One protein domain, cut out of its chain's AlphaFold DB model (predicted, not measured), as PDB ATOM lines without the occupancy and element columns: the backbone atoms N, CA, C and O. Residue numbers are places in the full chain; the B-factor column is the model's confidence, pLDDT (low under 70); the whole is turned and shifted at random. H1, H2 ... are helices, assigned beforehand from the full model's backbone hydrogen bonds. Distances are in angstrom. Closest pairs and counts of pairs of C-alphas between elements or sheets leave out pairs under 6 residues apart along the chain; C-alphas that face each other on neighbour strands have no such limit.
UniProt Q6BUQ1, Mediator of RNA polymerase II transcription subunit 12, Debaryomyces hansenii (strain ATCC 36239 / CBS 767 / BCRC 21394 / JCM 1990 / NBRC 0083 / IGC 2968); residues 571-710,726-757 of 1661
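AT A GLANCE: This is residues 571 to 710 and 726 to 757 of the 1661 residues of the protein "Mediator of RNA polymerase II transcription subunit 12" of Debaryomyces hansenii (strain ATCC 36239 / CBS 767 / BCRC 21394 / JCM 1990 / NBRC 0083 / IGC 2968) (UniProt Q6BUQ1). Nine helices follow one another along an all-helix body: H1 and H2 at one end, H3, H4, H5 and H6 in the middle, H7, H8 and H9 at the other end, mostly crossed where they pack. Residues 595 to 600, in the link from H2 to H3, stick out. The printed part has 172 residues, with H1 to H9 in chain order and no named strand; it is compact, with a radius of gyration of the C-alphas of 16.6 A and spans of 49 by 38 by 29 A.

IN THESE COORDINATES: Find C-alpha 571 at (155.140, 201.901, 209.123); from there H1 runs to residue 578. H2 is residues 584 to 590, H3 residues 604 to 617 (20.4 A) and H4 residues 628 to 642. Find C-alpha 650 at (180.252, 204.288, 223.800); H5 runs 30.5 A to residue 670. H6 is residues 678 to 690, H7 696 to 705, H8 726 to 736 and H9 744 to 753.

HOW THE PARTS SIT: Start at H1, which touches the hub H3, closest at the C-alphas of Ile 573 and Asn 608, 7.6 A. H3 also touches H2, H5 and H6; its residues 616 to 617 alone touch H6, with C-alphas 617 and 680 5.4 A apart. H4 touches H2 and H6. H5 touches H8 with residues 669 to 670 alone, C-alphas 669 and 727 at 5.0 A. H7 is near H5 and H9. H8 and H9 form a hairpin. Every O i to N i+4 pair is within hydrogen-bond range except in H4, with 10 of 11.

THE WHOLE: The farthest C-alphas, of Ser 597 and Asn 756, are 53.8 A apart. Residues 711 to 725 are not printed; C-alphas 710 and 726 are 15.9 A apart. The link from H2 to H3 is long. Residues under pLDDT 70 include 593 to 603.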
ATOM      1  N   LEU A 571     155.334 202.278 210.523       80.89
ATOM      2  CA  LEU A 571     155.140 201.901 209.123       80.89
ATOM      3  C   LEU A 571     156.097 202.642 208.173       80.89
ATOM      4  O   LEU A 571     156.416 202.134 207.100       80.89
ATOM      5  N   ASN A 572     156.564 203.843 208.533       79.65
ATOM      6  CA  ASN A 572     157.572 204.565 207.747       79.65
ATOM      7  C   ASN A 572     158.932 203.864 207.843       79.65
ATOM      8  O   ASN A 572     159.620 203.699 206.840       79.65
ATOM      9  N   ILE A 573     159.284 203.386 209.038       80.28
ATOM     10  CA  ILE A 573     160.480 202.563 209.248       80.28
ATOM     11  C   ILE A 573     160.401 201.297 208.389       80.28
ATOM     12  O   ILE A 573     161.362 200.982 207.693       80.28
ATOM     13  N   ILE A 574     159.251 200.617 208.366       82.18
ATOM     14  CA  ILE A 574     159.054 199.411 207.547       82.18
ATOM     15  C   ILE A 574     159.182 199.714 206.049       82.18
ATOM     16  O   ILE A 574     159.919 199.005 205.371       82.18
ATOM     17  N   ASP A 575     158.567 200.784 205.529       80.58
ATOM     18  CA  ASP A 575     158.729 201.163 204.110       80.58
ATOM     19  C   ASP A 575     160.195 201.485 203.768       80.58
ATOM     20  O   ASP A 575     160.710 201.082 202.720       80.58
ATOM     21  N   GLN A 576     160.916 202.142 204.682       78.93
ATOM     22  CA  GLN A 576     162.345 202.386 204.510       78.93
ATOM     23  C   GLN A 576     163.162 201.087 204.533       78.93
ATOM     24  O   GLN A 576     164.098 200.961 203.744       78.93
ATOM     25  N   LEU A 577     162.819 200.098 205.360       81.95
ATOM     26  CA  LEU A 577     163.472 198.783 205.358       81.95
ATOM     27  C   LEU A 577     163.153 197.985 204.085       81.95
ATOM     28  O   LEU A 577     164.070 197.464 203.451       81.95
ATOM     29  N   ASP A 578     161.891 197.967 203.651       81.62
ATOM     30  CA  ASP A 578     161.416 197.260 202.452       81.62
ATOM     31  C   ASP A 578     162.094 197.778 201.179       81.62
ATOM     32  O   ASP A 578     162.516 197.008 200.309       81.62
ATOM     33  N   ARG A 579     162.281 199.097 201.087       74.55
ATOM     34  CA  ARG A 579     163.021 199.729 199.985       74.55
ATOM     35  C   ARG A 579     164.536 199.667 200.179       74.55
ATOM     36  O   ARG A 579     165.281 199.986 199.247       74.55
ATOM     37  N   LEU A 580     164.996 199.231 201.355       74.64
ATOM     38  CA  LEU A 580     166.368 199.357 201.830       74.64
ATOM     39  C   LEU A 580     166.850 200.797 201.611       74.64
ATOM     40  O   LEU A 580     167.821 200.996 200.903       74.64
ATOM     41  N   LYS A 581     166.147 201.805 202.134       75.45
ATOM     42  CA  LYS A 581     166.545 203.223 202.182       75.45
ATOM     43  C   LYS A 581     167.137 203.534 203.560       75.45
ATOM     44  O   LYS A 581     166.540 204.211 204.389       75.45
ATOM     45  N   LEU A 582     168.312 202.966 203.812       73.78
ATOM     46  CA  LEU A 582     169.007 203.002 205.101       73.78
ATOM     47  C   LEU A 582     169.722 204.343 205.331       73.78
ATOM     48  O   LEU A 582     170.939 204.448 205.176       73.78
ATOM     49  N   ASN A 583     168.939 205.364 205.664       70.96
ATOM     50  CA  ASN A 583     169.390 206.749 205.791       70.96
ATOM     51  C   ASN A 583     169.936 207.062 207.195       70.96
ATOM     52  O   ASN A 583     169.646 206.356 208.163       70.96
ATOM     53  N   ASP A 584     170.655 208.181 207.326       69.39
ATOM     54  CA  ASP A 584     171.143 208.665 208.628       69.39
ATOM     55  C   ASP A 584     169.986 208.999 209.594       69.39
ATOM     56  O   ASP A 584     170.120 208.799 210.794       69.39
ATOM     57  N   THR A 585     168.808 209.378 209.080       71.51
ATOM     58  CA  THR A 585     167.591 209.580 209.891       71.51
ATOM     59  C   THR A 585     167.152 208.302 210.596       71.51
ATOM     60  O   THR A 585     166.863 208.312 211.785       71.51
ATOM     61  N   LEU A 586     167.146 207.176 209.876       76.59
ATOM     62  CA  LEU A 586     166.826 205.873 210.453       76.59
ATOM     63  C   LEU A 586     167.870 205.468 211.487       76.59
ATOM     64  O   LEU A 586     167.531 204.906 212.523       76.59
ATOM     65  N   ALA A 587     169.141 205.764 211.205       75.19
ATOM     66  CA  ALA A 587     170.209 205.502 212.151       75.19
ATOM     67  C   ALA A 587     169.990 206.293 213.448       75.19
ATOM     68  O   ALA A 587     170.055 205.695 214.515       75.19
ATOM     69  N   GLU A 588     169.653 207.584 213.366       76.89
ATOM     70  CA  GLU A 588     169.346 208.431 214.526       76.89
ATOM     71  C   GLU A 588     168.181 207.891 215.364       76.89
ATOM     72  O   GLU A 588     168.283 207.849 216.588       76.89
ATOM     73  N   MET A 589     167.119 207.399 214.722       76.40
ATOM     74  CA  MET A 589     165.947 206.820 215.400       76.40
ATOM     75  C   MET A 589     166.230 205.495 216.123       76.40
ATOM     76  O   MET A 589     165.405 205.044 216.921       76.40
ATOM     77  N   LEU A 590     167.368 204.860 215.830       81.58
ATOM     78  CA  LEU A 590     167.824 203.607 216.436       81.58
ATOM     79  C   LEU A 590     168.956 203.818 217.454       81.58
ATOM     80  O   LEU A 590     169.351 202.860 218.122       81.58
ATOM     81  N   ILE A 591     169.506 205.034 217.570       77.84
ATOM     82  CA  ILE A 591     170.550 205.334 218.556       77.84
ATOM     83  C   ILE A 591     169.916 205.341 219.955       77.84
ATOM     84  O   ILE A 591     168.948 206.071 220.176       77.84
ATOM     85  N   PRO A 592     170.482 204.609 220.933       71.27
ATOM     86  CA  PRO A 592     170.014 204.688 222.308       71.27
ATOM     87  C   PRO A 592     170.218 206.098 222.863       71.27
ATOM     88  O   PRO A 592     171.344 206.580 223.014       71.27
ATOM     89  N   SER A 593     169.113 206.771 223.162       64.06
ATOM     90  CA  SER A 593     169.097 208.089 223.781       64.06
ATOM     91  C   SER A 593     168.825 207.950 225.278       64.06
ATOM     92  O   SER A 593     167.727 207.554 225.660       64.06
ATOM     93  N   SER A 594     169.775 208.333 226.142       54.71
ATOM     94  CA  SER A 594     169.522 208.395 227.597       54.71
ATOM     95  C   SER A 594     168.823 209.693 228.032       54.71
ATOM     96  O   SER A 594     168.586 209.896 229.220       54.71
ATOM     97  N   ILE A 595     168.574 210.615 227.093       45.18
ATOM     98  CA  ILE A 595     168.107 211.979 227.352       45.18
ATOM     99  C   ILE A 595     167.049 212.322 226.297       45.18
ATOM    100  O   ILE A 595     167.395 212.726 225.189       45.18
ATOM    101  N   SER A 596     165.764 212.181 226.613       40.31
ATOM    102  CA  SER A 596     164.706 212.849 225.849       40.31
ATOM    103  C   SER A 596     163.550 213.262 226.762       40.31
ATOM    104  O   SER A 596     163.278 212.673 227.804       40.31
ATOM    105  N   SER A 597     162.949 214.389 226.399       37.40
ATOM    106  CA  SER A 597     162.222 215.346 227.235       37.40
ATOM    107  C   SER A 597     160.732 215.039 227.441       37.40
ATOM    108  O   SER A 597     159.957 215.934 227.773       37.40
ATOM    109  N   SER A 598     160.308 213.784 227.285       42.54
ATOM    110  CA  SER A 598     158.944 213.372 227.626       42.54
ATOM    111  C   SER A 598     158.878 211.891 228.008       42.54
ATOM    112  O   SER A 598     159.492 211.075 227.321       42.54
ATOM    113  N   PRO A 599     158.101 211.524 229.046       45.45
ATOM    114  CA  PRO A 599     157.963 210.135 229.493       45.45
ATOM    115  C   PRO A 599     157.430 209.182 228.407       45.45
ATOM    116  O   PRO A 599     157.755 208.001 228.447       45.45
ATOM    117  N   ASP A 600     156.701 209.679 227.399       49.01
ATOM    118  CA  ASP A 600     156.172 208.853 226.300       49.01
ATOM    119  C   ASP A 600     157.246 208.344 225.317       49.01
ATOM    120  O   ASP A 600     157.096 207.255 224.772       49.01
ATOM    121  N   ASN A 601     158.338 209.093 225.119       48.59
ATOM    122  CA  ASN A 601     159.360 208.805 224.099       48.59
ATOM    123  C   ASN A 601     160.581 208.061 224.662       48.59
ATOM    124  O   ASN A 601     161.559 207.831 223.947       48.59
ATOM    125  N   PHE A 602     160.556 207.683 225.945       48.10
ATOM    126  CA  PHE A 602     161.684 207.003 226.597       48.10
ATOM    127  C   PHE A 602     162.061 205.674 225.911       48.10
ATOM    128  O   PHE A 602     163.178 205.193 226.090       48.10
ATOM    129  N   ASN A 603     161.152 205.094 225.114       62.35
ATOM    130  CA  ASN A 603     161.284 203.757 224.534       62.35
ATOM    131  C   ASN A 603     161.182 203.696 222.999       62.35
ATOM    132  O   ASN A 603     161.133 202.593 222.456       62.35
ATOM    133  N   ASP A 604     161.183 204.825 222.284       73.55
ATOM    134  CA  ASP A 604     160.951 204.812 220.829       73.55
ATOM    135  C   ASP A 604     162.020 204.002 220.085       73.55
ATOM    136  O   ASP A 604     161.696 203.141 219.271       73.55
ATOM    137  N   TRP A 605     163.302 204.193 220.421       85.34
ATOM    138  CA  TRP A 605     164.393 203.463 219.769       85.34
ATOM    139  C   TRP A 605     164.332 201.951 220.034       85.34
ATOM    140  O   TRP A 605     164.691 201.170 219.156       85.34
ATOM    141  N   ARG A 606     163.842 201.529 221.212       86.34
ATOM    142  CA  ARG A 606     163.673 200.111 221.576       86.34
ATOM    143  C   ARG A 606     162.581 199.464 220.735       86.34
ATOM    144  O   ARG A 606     162.784 198.396 220.166       86.34
ATOM    145  N   VAL A 607     161.447 200.151 220.591       82.72
ATOM    146  CA  VAL A 607     160.349 199.714 219.716       82.72
ATOM    147  C   VAL A 607     160.815 199.668 218.263       82.72
ATOM    148  O   VAL A 607     160.608 198.661 217.591       82.72
ATOM    149  N   ASN A 608     161.507 200.705 217.791       86.40
ATOM    150  CA  ASN A 608     162.043 200.762 216.431       86.40
ATOM    151  C   ASN A 608     163.048 199.631 216.173       86.40
ATOM    152  O   ASN A 608     163.004 198.986 215.126       86.40
ATOM    153  N   LEU A 609     163.917 199.332 217.141       88.62
ATOM    154  CA  LEU A 609     164.840 198.203 217.067       88.62
ATOM    155  C   LEU A 609     164.091 196.864 217.034       88.62
ATOM    156  O   LEU A 609     164.447 195.991 216.240       88.62
ATOM    157  N   LYS A 610     163.026 196.712 217.831       87.81
ATOM    158  CA  LYS A 610     162.136 195.545 217.777       87.81
ATOM    159  C   LYS A 610     161.532 195.386 216.382       87.81
ATOM    160  O   LYS A 610     161.598 194.289 215.839       87.81
ATOM    161  N   VAL A 611     161.035 196.458 215.761       87.58
ATOM    162  CA  VAL A 611     160.509 196.432 214.381       87.58
ATOM    163  C   VAL A 611     161.579 195.966 213.385       87.58
ATOM    164  O   VAL A 611     161.307 195.089 212.569       87.58
ATOM    165  N   VAL A 612     162.810 196.481 213.484       88.33
ATOM    166  CA  VAL A 612     163.934 196.085 212.611       88.33
ATOM    167  C   VAL A 612     164.274 194.595 212.752       88.33
ATOM    168  O   VAL A 612     164.536 193.928 211.751       88.33
ATOM    169  N   ILE A 613     164.260 194.054 213.974       88.03
ATOM    170  CA  ILE A 613     164.523 192.628 214.213       88.03
ATOM    171  C   ILE A 613     163.379 191.765 213.679       88.03
ATOM    172  O   ILE A 613     163.644 190.783 212.990       88.03
ATOM    173  N   TYR A 614     162.125 192.144 213.938       86.57
ATOM    174  CA  TYR A 614     160.954 191.418 213.438       86.57
ATOM    175  C   TYR A 614     160.908 191.398 211.903       86.57
ATOM    176  O   TYR A 614     160.637 190.354 211.315       86.57
ATOM    177  N   TRP A 615     161.289 192.498 211.244       89.06
ATOM    178  CA  TRP A 615     161.416 192.564 209.785       89.06
ATOM    179  C   TRP A 615     162.393 191.520 209.221       89.06
ATOM    180  O   TRP A 615     162.171 190.975 208.140       89.06
ATOM    181  N   ALA A 616     163.477 191.220 209.945       84.07
ATOM    182  CA  ALA A 616     164.490 190.264 209.498       84.07
ATOM    183  C   ALA A 616     164.037 188.797 209.609       84.07
ATOM    184  O   ALA A 616     164.570 187.940 208.901       84.07
ATOM    185  N   ILE A 617     163.084 188.501 210.497       84.40
ATOM    186  CA  ILE A 617     162.715 187.129 210.879       84.40
ATOM    187  C   ILE A 617     161.297 186.721 210.457       84.40
ATOM    188  O   ILE A 617     161.016 185.528 210.419       84.40
ATOM    189  N   THR A 618     160.412 187.671 210.145       83.27
ATOM    190  CA  THR A 618     159.012 187.398 209.776       83.27
ATOM    191  C   THR A 618     158.881 186.588 208.481       83.27
ATOM    192  O   THR A 618     159.624 186.800 207.519       83.27
ATOM    193  N   ILE A 619     157.879 185.703 208.420       79.52
ATOM    194  CA  ILE A 619     157.510 184.948 207.208       79.52
ATOM    195  C   ILE A 619     157.036 185.841 206.049       79.52
ATOM    196  O   ILE A 619     157.155 185.468 204.878       79.52
ATOM    197  N   TYR A 620     156.531 187.042 206.354       79.66
ATOM    198  CA  TYR A 620     155.978 187.977 205.368       79.66
ATOM    199  C   TYR A 620     157.055 188.778 204.627       79.66
ATOM    200  O   TYR A 620     156.757 189.503 203.673       79.66
ATOM    201  N   ARG A 621     158.312 188.682 205.068       80.20
ATOM    202  CA  ARG A 621     159.481 189.272 204.417       80.20
ATOM    203  C   ARG A 621     160.449 188.151 204.102       80.20
ATOM    204  O   ARG A 621     161.351 187.847 204.880       80.20
ATOM    205  N   GLU A 622     160.266 187.538 202.937       65.66
ATOM    206  CA  GLU A 622     161.240 186.578 202.433       65.66
ATOM    207  C   GLU A 622     162.577 187.285 202.241       65.66
ATOM    208  O   GLU A 622     162.790 188.083 201.323       65.66
ATOM    209  N   GLN A 623     163.490 186.986 203.158       64.22
ATOM    210  CA  GLN A 623     164.880 187.344 203.007       64.22
ATOM    211  C   GLN A 623     165.367 186.650 201.736       64.22
ATOM    212  O   GLN A 623     165.105 185.466 201.520       64.22
ATOM    213  N   MET A 624     166.014 187.418 200.857       58.93
ATOM    214  CA  MET A 624     166.551 186.932 199.581       58.93
ATOM    215  C   MET A 624     167.303 185.605 199.768       58.93
ATOM    216  O   MET A 624     167.781 185.340 200.863       58.93
ATOM    217  N   SER A 625     167.490 184.825 198.697       57.63
ATOM    218  CA  SER A 625     168.034 183.445 198.665       57.63
ATOM    219  C   SER A 625     169.288 183.107 199.509       57.63
ATOM    220  O   SER A 625     169.696 181.954 199.528       57.63
ATOM    221  N   SER A 626     169.947 184.086 200.126       58.38
ATOM    222  CA  SER A 626     171.141 183.965 200.971       58.38
ATOM    223  C   SER A 626     171.097 184.909 202.186       58.38
ATOM    224  O   SER A 626     172.111 185.526 202.525       58.38
ATOM    225  N   SER A 627     169.908 185.153 202.746       75.56
ATOM    226  CA  SER A 627     169.697 186.025 203.912       75.56
ATOM    227  C   SER A 627     170.296 187.435 203.753       75.56
ATOM    228  O   SER A 627     170.701 188.077 204.723       75.56
ATOM    229  N   GLU A 628     170.391 187.932 202.511       80.83
ATOM    230  CA  GLU A 628     171.153 189.146 202.186       80.83
ATOM    231  C   GLU A 628     170.608 190.380 202.915       80.83
ATOM    232  O   GLU A 628     171.391 191.206 203.385       80.83
ATOM    233  N   GLY A 629     169.282 190.482 203.061       83.38
ATOM    234  CA  GLY A 629     168.641 191.565 203.808       83.38
ATOM    235  C   GLY A 629     169.089 191.605 205.271       83.38
ATOM    236  O   GLY A 629     169.453 192.671 205.768       83.38
ATOM    237  N   ILE A 630     169.189 190.441 205.921       84.75
ATOM    238  CA  ILE A 630     169.708 190.304 207.290       84.75
ATOM    239  C   ILE A 630     171.155 190.799 207.366       84.75
ATOM    240  O   ILE A 630     171.496 191.614 208.222       84.75
ATOM    241  N   LEU A 631     172.009 190.356 206.438       85.78
ATOM    242  CA  LEU A 631     173.415 190.764 206.398       85.78
ATOM    243  C   LEU A 631     173.564 192.280 206.199       85.78
ATOM    244  O   LEU A 631     174.396 192.905 206.864       85.78
ATOM    245  N   ILE A 632     172.751 192.878 205.322       84.04
ATOM    246  CA  ILE A 632     172.719 194.327 205.088       84.04
ATOM    247  C   ILE A 632     172.352 195.062 206.380       84.04
ATOM    248  O   ILE A 632     173.083 195.967 206.782       84.04
ATOM    249  N   ILE A 633     171.267 194.661 207.047       86.71
ATOM    250  CA  ILE A 633     170.792 195.312 208.275       86.71
ATOM    251  C   ILE A 633     171.817 195.183 209.397       86.71
ATOM    252  O   ILE A 633     172.169 196.184 210.015       86.71
ATOM    253  N   CYS A 634     172.370 193.992 209.629       88.33
ATOM    254  CA  CYS A 634     173.412 193.782 210.635       88.33
ATOM    255  C   CYS A 634     174.623 194.696 210.412       88.33
ATOM    256  O   CYS A 634     175.143 195.315 211.349       88.33
ATOM    257  N   ASN A 635     175.069 194.817 209.159       85.80
ATOM    258  CA  ASN A 635     176.186 195.687 208.808       85.80
ATOM    259  C   ASN A 635     175.822 197.175 208.924       85.80
ATOM    260  O   ASN A 635     176.650 197.958 209.395       85.80
ATOM    261  N   PHE A 636     174.589 197.556 208.587       85.40
ATOM    262  CA  PHE A 636     174.061 198.901 208.805       85.40
ATOM    263  C   PHE A 636     174.016 199.272 210.293       85.40
ATOM    264  O   PHE A 636     174.580 200.301 210.667       85.40
ATOM    265  N   LEU A 637     173.458 198.416 211.156       85.81
ATOM    266  CA  LEU A 637     173.413 198.632 212.607       85.81
ATOM    267  C   LEU A 637     174.821 198.835 213.175       85.81
ATOM    268  O   LEU A 637     175.082 199.777 213.922       85.81
ATOM    269  N   LYS A 638     175.788 198.010 212.766       83.94
ATOM    270  CA  LYS A 638     177.170 198.197 213.210       83.94
ATOM    271  C   LYS A 638     177.786 199.499 212.698       83.94
ATOM    272  O   LYS A 638     178.451 200.190 213.467       83.94
ATOM    273  N   ARG A 639     177.636 199.804 211.409       79.03
ATOM    274  CA  ARG A 639     178.358 200.907 210.761       79.03
ATOM    275  C   ARG A 639     177.724 202.273 211.011       79.03
ATOM    276  O   ARG A 639     178.439 203.214 211.330       79.03
ATOM    277  N   LYS A 640     176.416 202.407 210.821       77.47
ATOM    278  CA  LYS A 640     175.716 203.699 210.878       77.47
ATOM    279  C   LYS A 640     175.161 204.002 212.267       77.47
ATOM    280  O   LYS A 640     175.211 205.154 212.671       77.47
ATOM    281  N   VAL A 641     174.721 202.990 213.020       79.72
ATOM    282  CA  VAL A 641     174.221 203.193 214.392       79.72
ATOM    283  C   VAL A 641     175.381 203.154 215.390       79.72
ATOM    284  O   VAL A 641     175.707 204.165 215.996       79.72
ATOM    285  N   LEU A 642     176.083 202.024 215.528       76.08
ATOM    286  CA  LEU A 642     177.042 201.836 216.629       76.08
ATOM    287  C   LEU A 642     178.410 202.511 216.439       76.08
ATOM    288  O   LEU A 642     179.036 202.903 217.426       76.08
ATOM    289  N   GLN A 643     178.924 202.600 215.208       72.50
ATOM    290  CA  GLN A 643     180.219 203.244 214.931       72.50
ATOM    291  C   GLN A 643     180.128 204.777 214.868       72.50
ATOM    292  O   GLN A 643     181.152 205.426 215.060       72.50
ATOM    293  N   ASN A 644     178.939 205.344 214.640       69.49
ATOM    294  CA  ASN A 644     178.724 206.796 214.572       69.49
ATOM    295  C   ASN A 644     178.616 207.458 215.969       69.49
ATOM    296  O   ASN A 644     178.644 208.677 216.100       69.49
ATOM    297  N   ILE A 645     178.513 206.668 217.045       65.71
ATOM    298  CA  ILE A 645     178.344 207.191 218.410       65.71
ATOM    299  C   ILE A 645     179.668 207.778 218.929       65.71
ATOM    300  O   ILE A 645     180.662 207.073 219.115       65.71
ATOM    301  N   SER A 646     179.660 209.084 219.206       57.96
ATOM    302  CA  SER A 646     180.818 209.865 219.653       57.96
ATOM    303  C   SER A 646     181.274 209.554 221.097       57.96
ATOM    304  O   SER A 646     180.540 209.700 222.074       57.96
ATOM    305  N   VAL A 647     182.537 209.125 221.174       54.70
ATOM    306  CA  VAL A 647     183.567 208.958 222.230       54.70
ATOM    307  C   VAL A 647     183.226 208.937 223.739       54.70
ATOM    308  O   VAL A 647     183.927 208.214 224.442       54.70
ATOM    309  N   LYS A 648     182.218 209.616 224.312       55.86
ATOM    310  CA  LYS A 648     182.151 209.721 225.796       55.86
ATOM    311  C   LYS A 648     181.421 208.598 226.552       55.86
ATOM    312  O   LYS A 648     181.851 208.299 227.654       55.86
ATOM    313  N   ASN A 649     180.438 207.901 225.970       62.58
ATOM    314  CA  ASN A 649     179.684 206.819 226.654       62.58
ATOM    315  C   ASN A 649     179.503 205.546 225.803       62.58
ATOM    316  O   ASN A 649     178.583 204.756 226.018       62.58
ATOM    317  N   VAL A 650     180.396 205.324 224.837       70.43
ATOM    318  CA  VAL A 650     180.252 204.288 223.800       70.43
ATOM    319  C   VAL A 650     180.013 202.888 224.380       70.43
ATOM    320  O   VAL A 650     179.201 202.139 223.846       70.43
ATOM    321  N   ASN A 651     180.685 202.527 225.477       77.00
ATOM    322  CA  ASN A 651     180.566 201.187 226.062       77.00
ATOM    323  C   ASN A 651     179.230 200.970 226.784       77.00
ATOM    324  O   ASN A 651     178.647 199.901 226.643       77.00
ATOM    325  N   SER A 652     178.738 201.975 227.516       78.70
ATOM    326  CA  SER A 652     177.440 201.888 228.202       78.70
ATOM    327  C   SER A 652     176.301 201.771 227.196       78.70
ATOM    328  O   SER A 652     175.433 200.922 227.344       78.70
ATOM    329  N   ILE A 653     176.347 202.582 226.136       77.51
ATOM    330  CA  ILE A 653     175.329 202.596 225.083       77.51
ATOM    331  C   ILE A 653     175.345 201.282 224.290       77.51
ATOM    332  O   ILE A 653     174.296 200.718 224.000       77.51
ATOM    333  N   LYS A 654     176.536 200.749 223.980       81.49
ATOM    334  CA  LYS A 654     176.668 199.428 223.348       81.49
ATOM    335  C   LYS A 654     176.118 198.309 224.226       81.49
ATOM    336  O   LYS A 654     175.474 197.417 223.693       81.49
ATOM    337  N   ALA A 655     176.351 198.366 225.537       82.72
ATOM    338  CA  ALA A 655     175.810 197.386 226.473       82.72
ATOM    339  C   ALA A 655     174.280 197.480 226.581       82.72
ATOM    340  O   ALA A 655     173.615 196.452 226.630       82.72
ATOM    341  N   GLU A 656     173.709 198.688 226.572       83.41
ATOM    342  CA  GLU A 656     172.254 198.880 226.548       83.41
ATOM    343  C   GLU A 656     171.631 198.351 225.249       83.41
ATOM    344  O   GLU A 656     170.650 197.614 225.289       83.41
ATOM    345  N   PHE A 657     172.246 198.656 224.104       87.06
ATOM    346  CA  PHE A 657     171.822 198.148 222.799       87.06
ATOM    347  C   PHE A 657     171.915 196.616 222.719       87.06
ATOM    348  O   PHE A 657     170.993 195.962 222.239       87.06
ATOM    349  N   GLU A 658     173.007 196.028 223.223       88.62
ATOM    350  CA  GLU A 658     173.164 194.574 223.341       88.62
ATOM    351  C   GLU A 658     172.069 193.975 224.233       88.62
ATOM    352  O   GLU A 658     171.425 193.008 223.831       88.62
ATOM    353  N   ASN A 659     171.818 194.556 225.410       88.10
ATOM    354  CA  ASN A 659     170.789 194.073 226.330       88.10
ATOM    355  C   ASN A 659     169.396 194.096 225.694       88.10
ATOM    356  O   ASN A 659     168.676 193.111 225.829       88.10
ATOM    357  N   GLU A 660     169.044 195.151 224.957       88.06
ATOM    358  CA  GLU A 660     167.748 195.254 224.275       88.06
ATOM    359  C   GLU A 660     167.588 194.197 223.173       88.06
ATOM    360  O   GLU A 660     166.562 193.526 223.107       88.06
ATOM    361  N   ILE A 661     168.621 193.960 222.352       88.03
ATOM    362  CA  ILE A 661     168.601 192.861 221.367       88.03
ATOM    363  C   ILE A 661     168.355 191.526 222.073       88.03
ATOM    364  O   ILE A 661     167.548 190.712 221.620       88.03
ATOM    365  N   LEU A 662     169.035 191.296 223.198       86.12
ATOM    366  CA  LEU A 662     168.858 190.080 223.980       86.12
ATOM    367  C   LEU A 662     167.468 190.010 224.633       86.12
ATOM    368  O   LEU A 662     166.969 188.906 224.819       86.12
ATOM    369  N   GLU A 663     166.842 191.131 225.019       86.01
ATOM    370  CA  GLU A 663     165.436 191.180 225.477       86.01
ATOM    371  C   GLU A 663     164.481 190.793 224.359       86.01
ATOM    372  O   GLU A 663     163.606 189.959 224.563       86.01
ATOM    373  N   ILE A 664     164.684 191.317 223.155       84.76
ATOM    374  CA  ILE A 664     163.836 190.998 222.007       84.76
ATOM    375  C   ILE A 664     163.948 189.509 221.655       84.76
ATOM    376  O   ILE A 664     162.922 188.856 221.491       84.76
ATOM    377  N   ILE A 665     165.163 188.950 221.612       84.52
ATOM    378  CA  ILE A 665     165.384 187.511 221.374       84.52
ATOM    379  C   ILE A 665     164.735 186.663 222.474       84.52
ATOM    380  O   ILE A 665     164.145 185.626 222.183       84.52
ATOM    381  N   TYR A 666     164.828 187.097 223.732       82.73
ATOM    382  CA  TYR A 666     164.203 186.395 224.848       82.73
ATOM    383  C   TYR A 666     162.669 186.430 224.747       82.73
ATOM    384  O   TYR A 666     162.028 185.390 224.853       82.73
ATOM    385  N   ASN A 667     162.078 187.584 224.427       81.72
ATOM    386  CA  ASN A 667     160.632 187.735 224.228       81.72
ATOM    387  C   ASN A 667     160.107 186.937 223.026       81.72
ATOM    388  O   ASN A 667     159.007 186.395 223.094       81.72
ATOM    389  N   LEU A 668     160.890 186.833 221.946       79.97
ATOM    390  CA  LEU A 668     160.550 186.007 220.782       79.97
ATOM    391  C   LEU A 668     160.405 184.529 221.156       79.97
ATOM    392  O   LEU A 668     159.496 183.875 220.668       79.97
ATOM    393  N   ALA A 669     161.242 184.022 222.063       71.67
ATOM    394  CA  ALA A 669     161.143 182.643 222.538       71.67
ATOM    395  C   ALA A 669     159.905 182.382 223.421       71.67
ATOM    396  O   ALA A 669     159.485 181.237 223.552       71.67
ATOM    397  N   HIS A 670     159.324 183.420 224.032       71.16
ATOM    398  CA  HIS A 670     158.128 183.301 224.878       71.16
ATOM    399  C   HIS A 670     156.825 183.447 224.085       71.16
ATOM    400  O   HIS A 670     155.779 183.005 224.549       71.16
ATOM    401  N   CYS A 671     156.865 184.081 222.910       65.07
ATOM    402  CA  CYS A 671     155.675 184.309 222.096       65.07
ATOM    403  C   CYS A 671     155.421 183.118 221.166       65.07
ATOM    404  O   CYS A 671     156.158 182.922 220.206       65.07
ATOM    405  N   THR A 672     154.344 182.370 221.408       60.50
ATOM    406  CA  THR A 672     153.882 181.281 220.526       60.50
ATOM    407  C   THR A 672     153.166 181.777 219.268       60.50
ATOM    408  O   THR A 672     153.051 181.035 218.303       60.50
ATOM    409  N   ASP A 673     152.685 183.021 219.280       62.51
ATOM    410  CA  ASP A 673     151.766 183.560 218.266       62.51
ATOM    411  C   ASP A 673     152.458 184.162 217.033       62.51
ATOM    412  O   ASP A 673     151.780 184.591 216.103       62.51
ATOM    413  N   VAL A 674     153.788 184.284 217.037       62.69
ATOM    414  CA  VAL A 674     154.503 184.992 215.969       62.69
ATOM    415  C   VAL A 674     155.057 183.983 214.973       62.69
ATOM    416  O   VAL A 674     155.921 183.177 215.315       62.69
ATOM    417  N   ASP A 675     154.628 184.095 213.719       71.46
ATOM    418  CA  ASP A 675     155.172 183.305 212.620       71.46
ATOM    419  C   ASP A 675     156.602 183.761 212.277       71.46
ATOM    420  O   ASP A 675     156.840 184.726 211.535       71.46
ATOM    421  N   ILE A 676     157.579 183.066 212.859       76.09
ATOM    422  CA  ILE A 676     159.008 183.365 212.746       76.09
ATOM    423  C   ILE A 676     159.695 182.318 211.869       76.09
ATOM    424  O   ILE A 676     159.496 181.115 212.014       76.09
ATOM    425  N   ILE A 677     160.593 182.771 210.994       81.78
ATOM    426  CA  ILE A 677     161.548 181.895 210.316       81.78
ATOM    427  C   ILE A 677     162.743 181.665 211.251       81.78
ATOM    428  O   ILE A 677     163.694 182.452 211.281       81.78
ATOM    429  N   ASP A 678     162.726 180.545 211.977       83.69
ATOM    430  CA  ASP A 678     163.788 180.146 212.916       83.69
ATOM    431  C   ASP A 678     165.194 180.198 212.305       83.69
ATOM    432  O   ASP A 678     166.149 180.677 212.923       83.69
ATOM    433  N   TYR A 679     165.331 179.752 211.054       86.53
ATOM    434  CA  TYR A 679     166.608 179.784 210.342       86.53
ATOM    435  C   TYR A 679     167.173 181.210 210.228       86.53
ATOM    436  O   TYR A 679     168.355 181.431 210.503       86.53
ATOM    437  N   ASN A 680     166.324 182.191 209.902       87.67
ATOM    438  CA  ASN A 680     166.710 183.597 209.768       87.67
ATOM    439  C   ASN A 680     167.122 184.191 211.115       87.67
ATOM    440  O   ASN A 680     168.102 184.934 211.182       87.67
ATOM    441  N   LEU A 681     166.430 183.821 212.197       87.32
ATOM    442  CA  LEU A 681     166.815 184.207 213.554       87.32
ATOM    443  C   LEU A 681     168.229 183.706 213.888       87.32
ATOM    444  O   LEU A 681     169.051 184.457 214.417       87.32
ATOM    445  N   TYR A 682     168.560 182.462 213.535       88.68
ATOM    446  CA  TYR A 682     169.898 181.918 213.776       88.68
ATOM    447  C   TYR A 682     170.975 182.618 212.941       88.68
ATOM    448  O   TYR A 682     172.066 182.873 213.459       88.68
ATOM    449  N   VAL A 683     170.688 182.952 211.677       87.26
ATOM    450  CA  VAL A 683     171.601 183.728 210.818       87.26
ATOM    451  C   VAL A 683     171.822 185.129 211.393       87.26
ATOM    452  O   VAL A 683     172.969 185.563 211.514       87.26
ATOM    453  N   LEU A 684     170.753 185.802 211.828       90.01
ATOM    454  CA  LEU A 684     170.802 187.116 212.471       90.01
ATOM    455  C   LEU A 684     171.721 187.105 213.702       90.01
ATOM    456  O   LEU A 684     172.642 187.918 213.793       90.01
ATOM    457  N   ILE A 685     171.521 186.156 214.622       88.31
ATOM    458  CA  ILE A 685     172.327 186.021 215.848       88.31
ATOM    459  C   ILE A 685     173.805 185.787 215.508       88.31
ATOM    460  O   ILE A 685     174.690 186.434 216.077       88.31
ATOM    461  N   ASN A 686     174.089 184.882 214.569       90.09
ATOM    462  CA  ASN A 686     175.460 184.554 214.186       90.09
ATOM    463  C   ASN A 686     176.177 185.726 213.501       90.09
ATOM    464  O   ASN A 686     177.344 185.982 213.813       90.09
ATOM    465  N   GLU A 687     175.498 186.487 212.637       89.28
ATOM    466  CA  GLU A 687     176.096 187.669 212.009       89.28
ATOM    467  C   GLU A 687     176.301 188.805 213.023       89.28
ATOM    468  O   GLU A 687     177.372 189.415 213.049       89.28
ATOM    469  N   LEU A 688     175.347 189.059 213.929       89.63
ATOM    470  CA  LEU A 688     175.528 190.035 215.014       89.63
ATOM    471  C   LEU A 688     176.720 189.671 215.914       89.63
ATOM    472  O   LEU A 688     177.487 190.554 216.317       89.63
ATOM    473  N   TYR A 689     176.925 188.380 216.189       90.12
ATOM    474  CA  TYR A 689     178.094 187.891 216.919       90.12
ATOM    475  C   TYR A 689     179.395 188.066 216.120       90.12
ATOM    476  O   TYR A 689     180.375 188.603 216.644       90.12
ATOM    477  N   GLN A 690     179.411 187.691 214.835       86.99
ATOM    478  CA  GLN A 690     180.554 187.879 213.933       86.99
ATOM    479  C   GLN A 690     180.966 189.358 213.845       86.99
ATOM    480  O   GLN A 690     182.153 189.707 213.831       86.99
ATOM    481  N   LEU A 691     179.981 190.254 213.850       84.88
ATOM    482  CA  LEU A 691     180.173 191.695 213.875       84.88
ATOM    483  C   LEU A 691     180.549 192.246 215.264       84.88
ATOM    484  O   LEU A 691     180.926 193.419 215.338       84.88
ATOM    485  N   LYS A 692     180.571 191.421 216.318       87.09
ATOM    486  CA  LYS A 692     180.843 191.793 217.721       87.09
ATOM    487  C   LYS A 692     179.843 192.811 218.284       87.09
ATOM    488  O   LYS A 692     180.238 193.705 219.031       87.09
ATOM    489  N   VAL A 693     178.579 192.709 217.874       85.84
ATOM    490  CA  VAL A 693     177.466 193.502 218.421       85.84
ATOM    491  C   VAL A 693     176.901 192.833 219.671       85.84
ATOM    492  O   VAL A 693     176.665 193.514 220.661       85.84
ATOM    493  N   ILE A 694     176.747 191.507 219.636       87.72
ATOM    494  CA  ILE A 694     176.310 190.699 220.781       87.72
ATOM    495  C   ILE A 694     177.422 189.762 221.244       87.72
ATOM    496  O   ILE A 694     178.272 189.339 220.453       87.72
ATOM    497  N   THR A 695     177.389 189.387 222.521       87.33
ATOM    498  CA  THR A 695     178.294 188.390 223.092       87.33
ATOM    499  C   THR A 695     177.537 187.163 223.597       87.33
ATOM    500  O   THR A 695     176.519 187.247 224.282       87.33
ATOM    501  N   ILE A 696     178.072 185.978 223.288       83.61
ATOM    502  CA  ILE A 696     177.481 184.694 223.704       83.61
ATOM    503  C   ILE A 696     177.437 184.570 225.234       83.61
ATOM    504  O   ILE A 696     176.493 184.019 225.793       83.61
ATOM    505  N   SER A 697     178.437 185.113 225.932       83.46
ATOM    506  CA  SER A 697     178.479 185.132 227.396       83.46
ATOM    507  C   SER A 697     177.362 185.978 228.013       83.46
ATOM    508  O   SER A 697     176.849 185.608 229.067       83.46
ATOM    509  N   SER A 698     176.960 187.093 227.396       84.72
ATOM    510  CA  SER A 698     175.825 187.894 227.874       84.72
ATOM    511  C   SER A 698     174.499 187.167 227.677       84.72
ATOM    512  O   SER A 698     173.721 187.089 228.627       84.72
ATOM    513  N   TYR A 699     174.287 186.537 226.516       86.69
ATOM    514  CA  TYR A 699     173.103 185.704 226.281       86.69
ATOM    515  C   TYR A 699     173.001 184.549 227.289       86.69
ATOM    516  O   TYR A 699     171.964 184.374 227.921       86.69
ATOM    517  N   LEU A 700     174.094 183.811 227.522       84.26
ATOM    518  CA  LEU A 700     174.117 182.715 228.499       84.26
ATOM    519  C   LEU A 700     173.853 183.194 229.931       84.26
ATOM    520  O   LEU A 700     173.076 182.567 230.646       84.26
ATOM    521  N   ARG A 701     174.463 184.309 230.358       82.98
ATOM    522  CA  ARG A 701     174.213 184.886 231.693       82.98
ATOM    523  C   ARG A 701     172.744 185.246 231.884       82.98
ATOM    524  O   ARG A 701     172.191 184.959 232.940       82.98
ATOM    525  N   LYS A 702     172.121 185.832 230.864       83.28
ATOM    526  CA  LYS A 702     170.705 186.198 230.880       83.28
ATOM    527  C   LYS A 702     169.789 184.977 230.924       83.28
ATOM    528  O   LYS A 702     168.883 184.913 231.746       83.28
ATOM    529  N   LEU A 703     170.077 183.982 230.092       81.40
ATOM    530  CA  LEU A 703     169.354 182.717 230.060       81.40
ATOM    531  C   LEU A 703     169.433 181.984 231.410       81.40
ATOM    532  O   LEU A 703     168.430 181.455 231.873       81.40
ATOM    533  N   ILE A 704     170.577 182.015 232.098       77.80
ATOM    534  CA  ILE A 704     170.702 181.468 233.460       77.80
ATOM    535  C   ILE A 704     169.902 182.306 234.465       77.80
ATOM    536  O   ILE A 704     169.181 181.744 235.283       77.80
ATOM    537  N   ALA A 705     170.001 183.636 234.395       78.31
ATOM    538  CA  ALA A 705     169.284 184.535 235.299       78.31
ATOM    539  C   ALA A 705     167.755 184.384 235.211       78.31
ATOM    540  O   ALA A 705     167.073 184.602 236.207       78.31
ATOM    541  N   SER A 706     167.229 183.971 234.054       75.22
ATOM    542  CA  SER A 706     165.793 183.760 233.848       75.22
ATOM    543  C   SER A 706     165.174 182.615 234.655       75.22
ATOM    544  O   SER A 706     163.956 182.537 234.772       75.22
ATOM    545  N   GLY A 707     165.978 181.698 235.197       70.67
ATOM    546  CA  GLY A 707     165.451 180.567 235.960       70.67
ATOM    547  C   GLY A 707     164.924 179.392 235.116       70.67
ATOM    548  O   GLY A 707     164.666 178.329 235.676       70.67
ATOM    549  N   LEU A 708     164.829 179.529 233.785       67.83
ATOM    550  CA  LEU A 708     164.149 178.561 232.908       67.83
ATOM    551  C   LEU A 708     164.721 177.129 233.001       67.83
ATOM    552  O   LEU A 708     163.980 176.153 233.010       67.83
ATOM    553  N   PHE A 709     166.044 176.993 233.135       67.53
ATOM    554  CA  PHE A 709     166.742 175.697 233.123       67.53
ATOM    555  C   PHE A 709     167.021 175.098 234.520       67.53
ATOM    556  O   PHE A 709     167.842 174.182 234.632       67.53
ATOM    557  N   TYR A 710     166.398 175.610 235.591       63.67
ATOM    558  CA  TYR A 710     166.599 175.092 236.958       63.67
ATOM    559  C   TYR A 710     165.794 173.821 237.255       63.67
ATOM    560  O   TYR A 710     166.250 172.990 238.043       63.67
ATOM    561  N   SER A 726     157.768 174.877 224.832       69.29
ATOM    562  CA  SER A 726     158.037 175.541 223.546       69.29
ATOM    563  C   SER A 726     159.142 176.599 223.662       69.29
ATOM    564  O   SER A 726     160.027 176.688 222.809       69.29
ATOM    565  N   SER A 727     159.140 177.396 224.735       70.12
ATOM    566  CA  SER A 727     160.179 178.413 224.954       70.12
ATOM    567  C   SER A 727     161.544 177.795 225.271       70.12
ATOM    568  O   SER A 727     162.581 178.253 224.784       70.12
ATOM    569  N   VAL A 728     161.565 176.695 226.029       73.04
ATOM    570  CA  VAL A 728     162.777 175.902 226.257       73.04
ATOM    571  C   VAL A 728     163.301 175.328 224.940       73.04
ATOM    572  O   VAL A 728     164.502 175.410 224.686       73.04
ATOM    573  N   GLU A 729     162.435 174.800 224.075       74.38
ATOM    574  CA  GLU A 729     162.818 174.248 222.771       74.38
ATOM    575  C   GLU A 729     163.444 175.296 221.845       74.38
ATOM    576  O   GLU A 729     164.522 175.051 221.293       74.38
ATOM    577  N   THR A 730     162.846 176.485 221.725       78.11
ATOM    578  CA  THR A 730     163.407 177.575 220.904       78.11
ATOM    579  C   THR A 730     164.766 178.036 221.439       78.11
ATOM    580  O   THR A 730     165.731 178.151 220.676       78.11
ATOM    581  N   HIS A 731     164.915 178.213 222.757       83.18
ATOM    582  CA  HIS A 731     166.201 178.561 223.366       83.18
ATOM    583  C   HIS A 731     167.256 177.459 223.216       83.18
ATOM    584  O   HIS A 731     168.420 177.763 222.938       83.18
ATOM    585  N   LEU A 732     166.878 176.184 223.351       77.31
ATOM    586  CA  LEU A 732     167.763 175.048 223.086       77.31
ATOM    587  C   LEU A 732     168.194 175.019 221.616       77.31
ATOM    588  O   LEU A 732     169.370 174.779 221.329       77.31
ATOM    589  N   ALA A 733     167.287 175.319 220.687       79.86
ATOM    590  CA  ALA A 733     167.597 175.412 219.268       79.86
ATOM    591  C   ALA A 733     168.553 176.579 218.965       79.86
ATOM    592  O   ALA A 733     169.504 176.397 218.200       79.86
ATOM    593  N   ILE A 734     168.388 177.736 219.616       82.95
ATOM    594  CA  ILE A 734     169.352 178.845 219.541       82.95
ATOM    595  C   ILE A 734     170.726 178.374 220.031       82.95
ATOM    596  O   ILE A 734     171.708 178.546 219.311       82.95
ATOM    597  N   LEU A 735     170.809 177.729 221.203       81.75
ATOM    598  CA  LEU A 735     172.074 177.239 221.771       81.75
ATOM    599  C   LEU A 735     172.791 176.243 220.845       81.75
ATOM    600  O   LEU A 735     174.005 176.333 220.676       81.75
ATOM    601  N   GLN A 736     172.056 175.340 220.193       81.82
ATOM    602  CA  GLN A 736     172.610 174.406 219.201       81.82
ATOM    603  C   GLN A 736     173.113 175.094 217.921       81.82
ATOM    604  O   GLN A 736     173.932 174.529 217.197       81.82
ATOM    605  N   ASN A 737     172.614 176.295 217.617       83.70
ATOM    606  CA  ASN A 737     172.994 177.085 216.448       83.70
ATOM    607  C   ASN A 737     174.019 178.187 216.764       83.70
ATOM    608  O   ASN A 737     174.338 178.970 215.868       83.70
ATOM    609  N   LEU A 738     174.557 178.262 217.986       85.15
ATOM    610  CA  LEU A 738     175.631 179.200 218.313       85.15
ATOM    611  C   LEU A 738     176.991 178.718 217.764       85.15
ATOM    612  O   LEU A 738     177.239 177.513 217.677       85.15
ATOM    613  N   PRO A 739     177.914 179.633 217.416       82.45
ATOM    614  CA  PRO A 739     179.214 179.297 216.841       82.45
ATOM    615  C   PRO A 739     180.216 178.957 217.956       82.45
ATOM    616  O   PRO A 739     181.167 179.695 218.219       82.45
ATOM    617  N   VAL A 740     179.980 177.845 218.653       79.62
ATOM    618  CA  VAL A 740     180.716 177.445 219.859       79.62
ATOM    619  C   VAL A 740     181.286 176.034 219.706       79.62
ATOM    620  O   VAL A 740     180.592 175.140 219.243       79.62
ATOM    621  N   LEU A 741     182.550 175.839 220.106       68.36
ATOM    622  CA  LEU A 741     183.190 174.515 220.171       68.36
ATOM    623  C   LEU A 741     183.357 174.028 221.617       68.36
ATOM    624  O   LEU A 741     182.952 172.920 221.928       68.36
ATOM    625  N   ASN A 742     183.908 174.879 222.499       69.79
ATOM    626  CA  ASN A 742     184.341 174.490 223.852       69.79
ATOM    627  C   ASN A 742     183.760 175.406 224.943       69.79
ATOM    628  O   ASN A 742     184.510 176.023 225.707       69.79
ATOM    629  N   ASN A 743     182.436 175.549 225.028       77.78
ATOM    630  CA  ASN A 743     181.823 176.324 226.110       77.78
ATOM    631  C   ASN A 743     181.158 175.406 227.130       77.78
ATOM    632  O   ASN A 743     179.989 175.047 226.996       77.78
ATOM    633  N   LYS A 744     181.888 175.150 228.223       77.95
ATOM    634  CA  LYS A 744     181.458 174.305 229.347       77.95
ATOM    635  C   LYS A 744     180.039 174.610 229.843       77.95
ATOM    636  O   LYS A 744     179.351 173.693 230.276       77.95
ATOM    637  N   GLN A 745     179.607 175.875 229.815       76.91
ATOM    638  CA  GLN A 745     178.265 176.265 230.262       76.91
ATOM    639  C   GLN A 745     177.186 175.828 229.265       76.91
ATOM    640  O   GLN A 745     176.210 175.199 229.665       76.91
ATOM    641  N   CYS A 746     177.386 176.108 227.973       76.54
ATOM    642  CA  CYS A 746     176.478 175.688 226.902       76.54
ATOM    643  C   CYS A 746     176.374 174.158 226.845       76.54
ATOM    644  O   CYS A 746     175.273 173.612 226.832       76.54
ATOM    645  N   ASP A 747     177.516 173.471 226.922       70.73
ATOM    646  CA  ASP A 747     177.580 172.007 226.916       70.73
ATOM    647  C   ASP A 747     176.901 171.410 228.151       70.73
ATOM    648  O   ASP A 747     176.242 170.376 228.065       70.73
ATOM    649  N   SER A 748     177.011 172.068 229.311       75.58
ATOM    650  CA  SER A 748     176.326 171.637 230.531       75.58
ATOM    651  C   SER A 748     174.806 171.727 230.400       75.58
ATOM    652  O   SER A 748     174.122 170.803 230.841       75.58
ATOM    653  N   ILE A 749     174.285 172.796 229.791       74.31
ATOM    654  CA  ILE A 749     172.844 172.978 229.561       74.31
ATOM    655  C   ILE A 749     172.349 171.957 228.534       74.31
ATOM    656  O   ILE A 749     171.428 171.196 228.824       74.31
ATOM    657  N   LEU A 750     173.007 171.870 227.374       73.06
ATOM    658  CA  LEU A 750     172.625 170.940 226.312       73.06
ATOM    659  C   LEU A 750     172.693 169.488 226.783       73.06
ATOM    660  O   LEU A 750     171.765 168.733 226.529       73.06
ATOM    661  N   ARG A 751     173.721 169.086 227.537       72.50
ATOM    662  CA  ARG A 751     173.823 167.720 228.077       72.50
ATOM    663  C   ARG A 751     172.741 167.394 229.109       72.50
ATOM    664  O   ARG A 751     172.385 166.233 229.253       72.50
ATOM    665  N   LYS A 752     172.245 168.386 229.856       70.42
ATOM    666  CA  LYS A 752     171.166 168.180 230.837       70.42
ATOM    667  C   LYS A 752     169.794 168.017 230.181       70.42
ATOM    668  O   LYS A 752     168.968 167.291 230.718       70.42
ATOM    669  N   TRP A 753     169.561 168.703 229.064       70.93
ATOM    670  CA  TRP A 753     168.235 168.812 228.445       70.93
ATOM    671  C   TRP A 753     168.076 168.017 227.149       70.93
ATOM    672  O   TRP A 753     166.960 167.667 226.786       70.93
ATOM    673  N   THR A 754     169.169 167.688 226.459       67.44
ATOM    674  CA  THR A 754     169.140 166.813 225.280       67.44
ATOM    675  C   THR A 754     169.730 165.444 225.636       67.44
ATOM    676  O   THR A 754     170.848 165.392 226.152       67.44
ATOM    677  N   PRO A 755     169.029 164.327 225.355       60.39
ATOM    678  CA  PRO A 755     169.407 162.988 225.828       60.39
ATOM    679  C   PRO A 755     170.793 162.526 225.352       60.39
ATOM    680  O   PRO A 755     171.467 161.781 226.059       60.39
ATOM    681  N   ASN A 756     171.250 163.015 224.194       60.99
ATOM    682  CA  ASN A 756     172.536 162.642 223.596       60.99
ATOM    683  C   ASN A 756     173.606 163.746 223.711       60.99
ATOM    684  O   ASN A 756     174.727 163.571 223.234       60.99
ATOM    685  N   GLY A 757     173.271 164.902 224.303       62.83
ATOM    686  CA  GLY A 757     174.056 166.124 224.129       62.83
ATOM    687  C   GLY A 757     174.140 166.571 222.659       62.83
ATOM    688  O   GLY A 757     173.577 165.956 221.750       62.83
TER     689      GLY A 757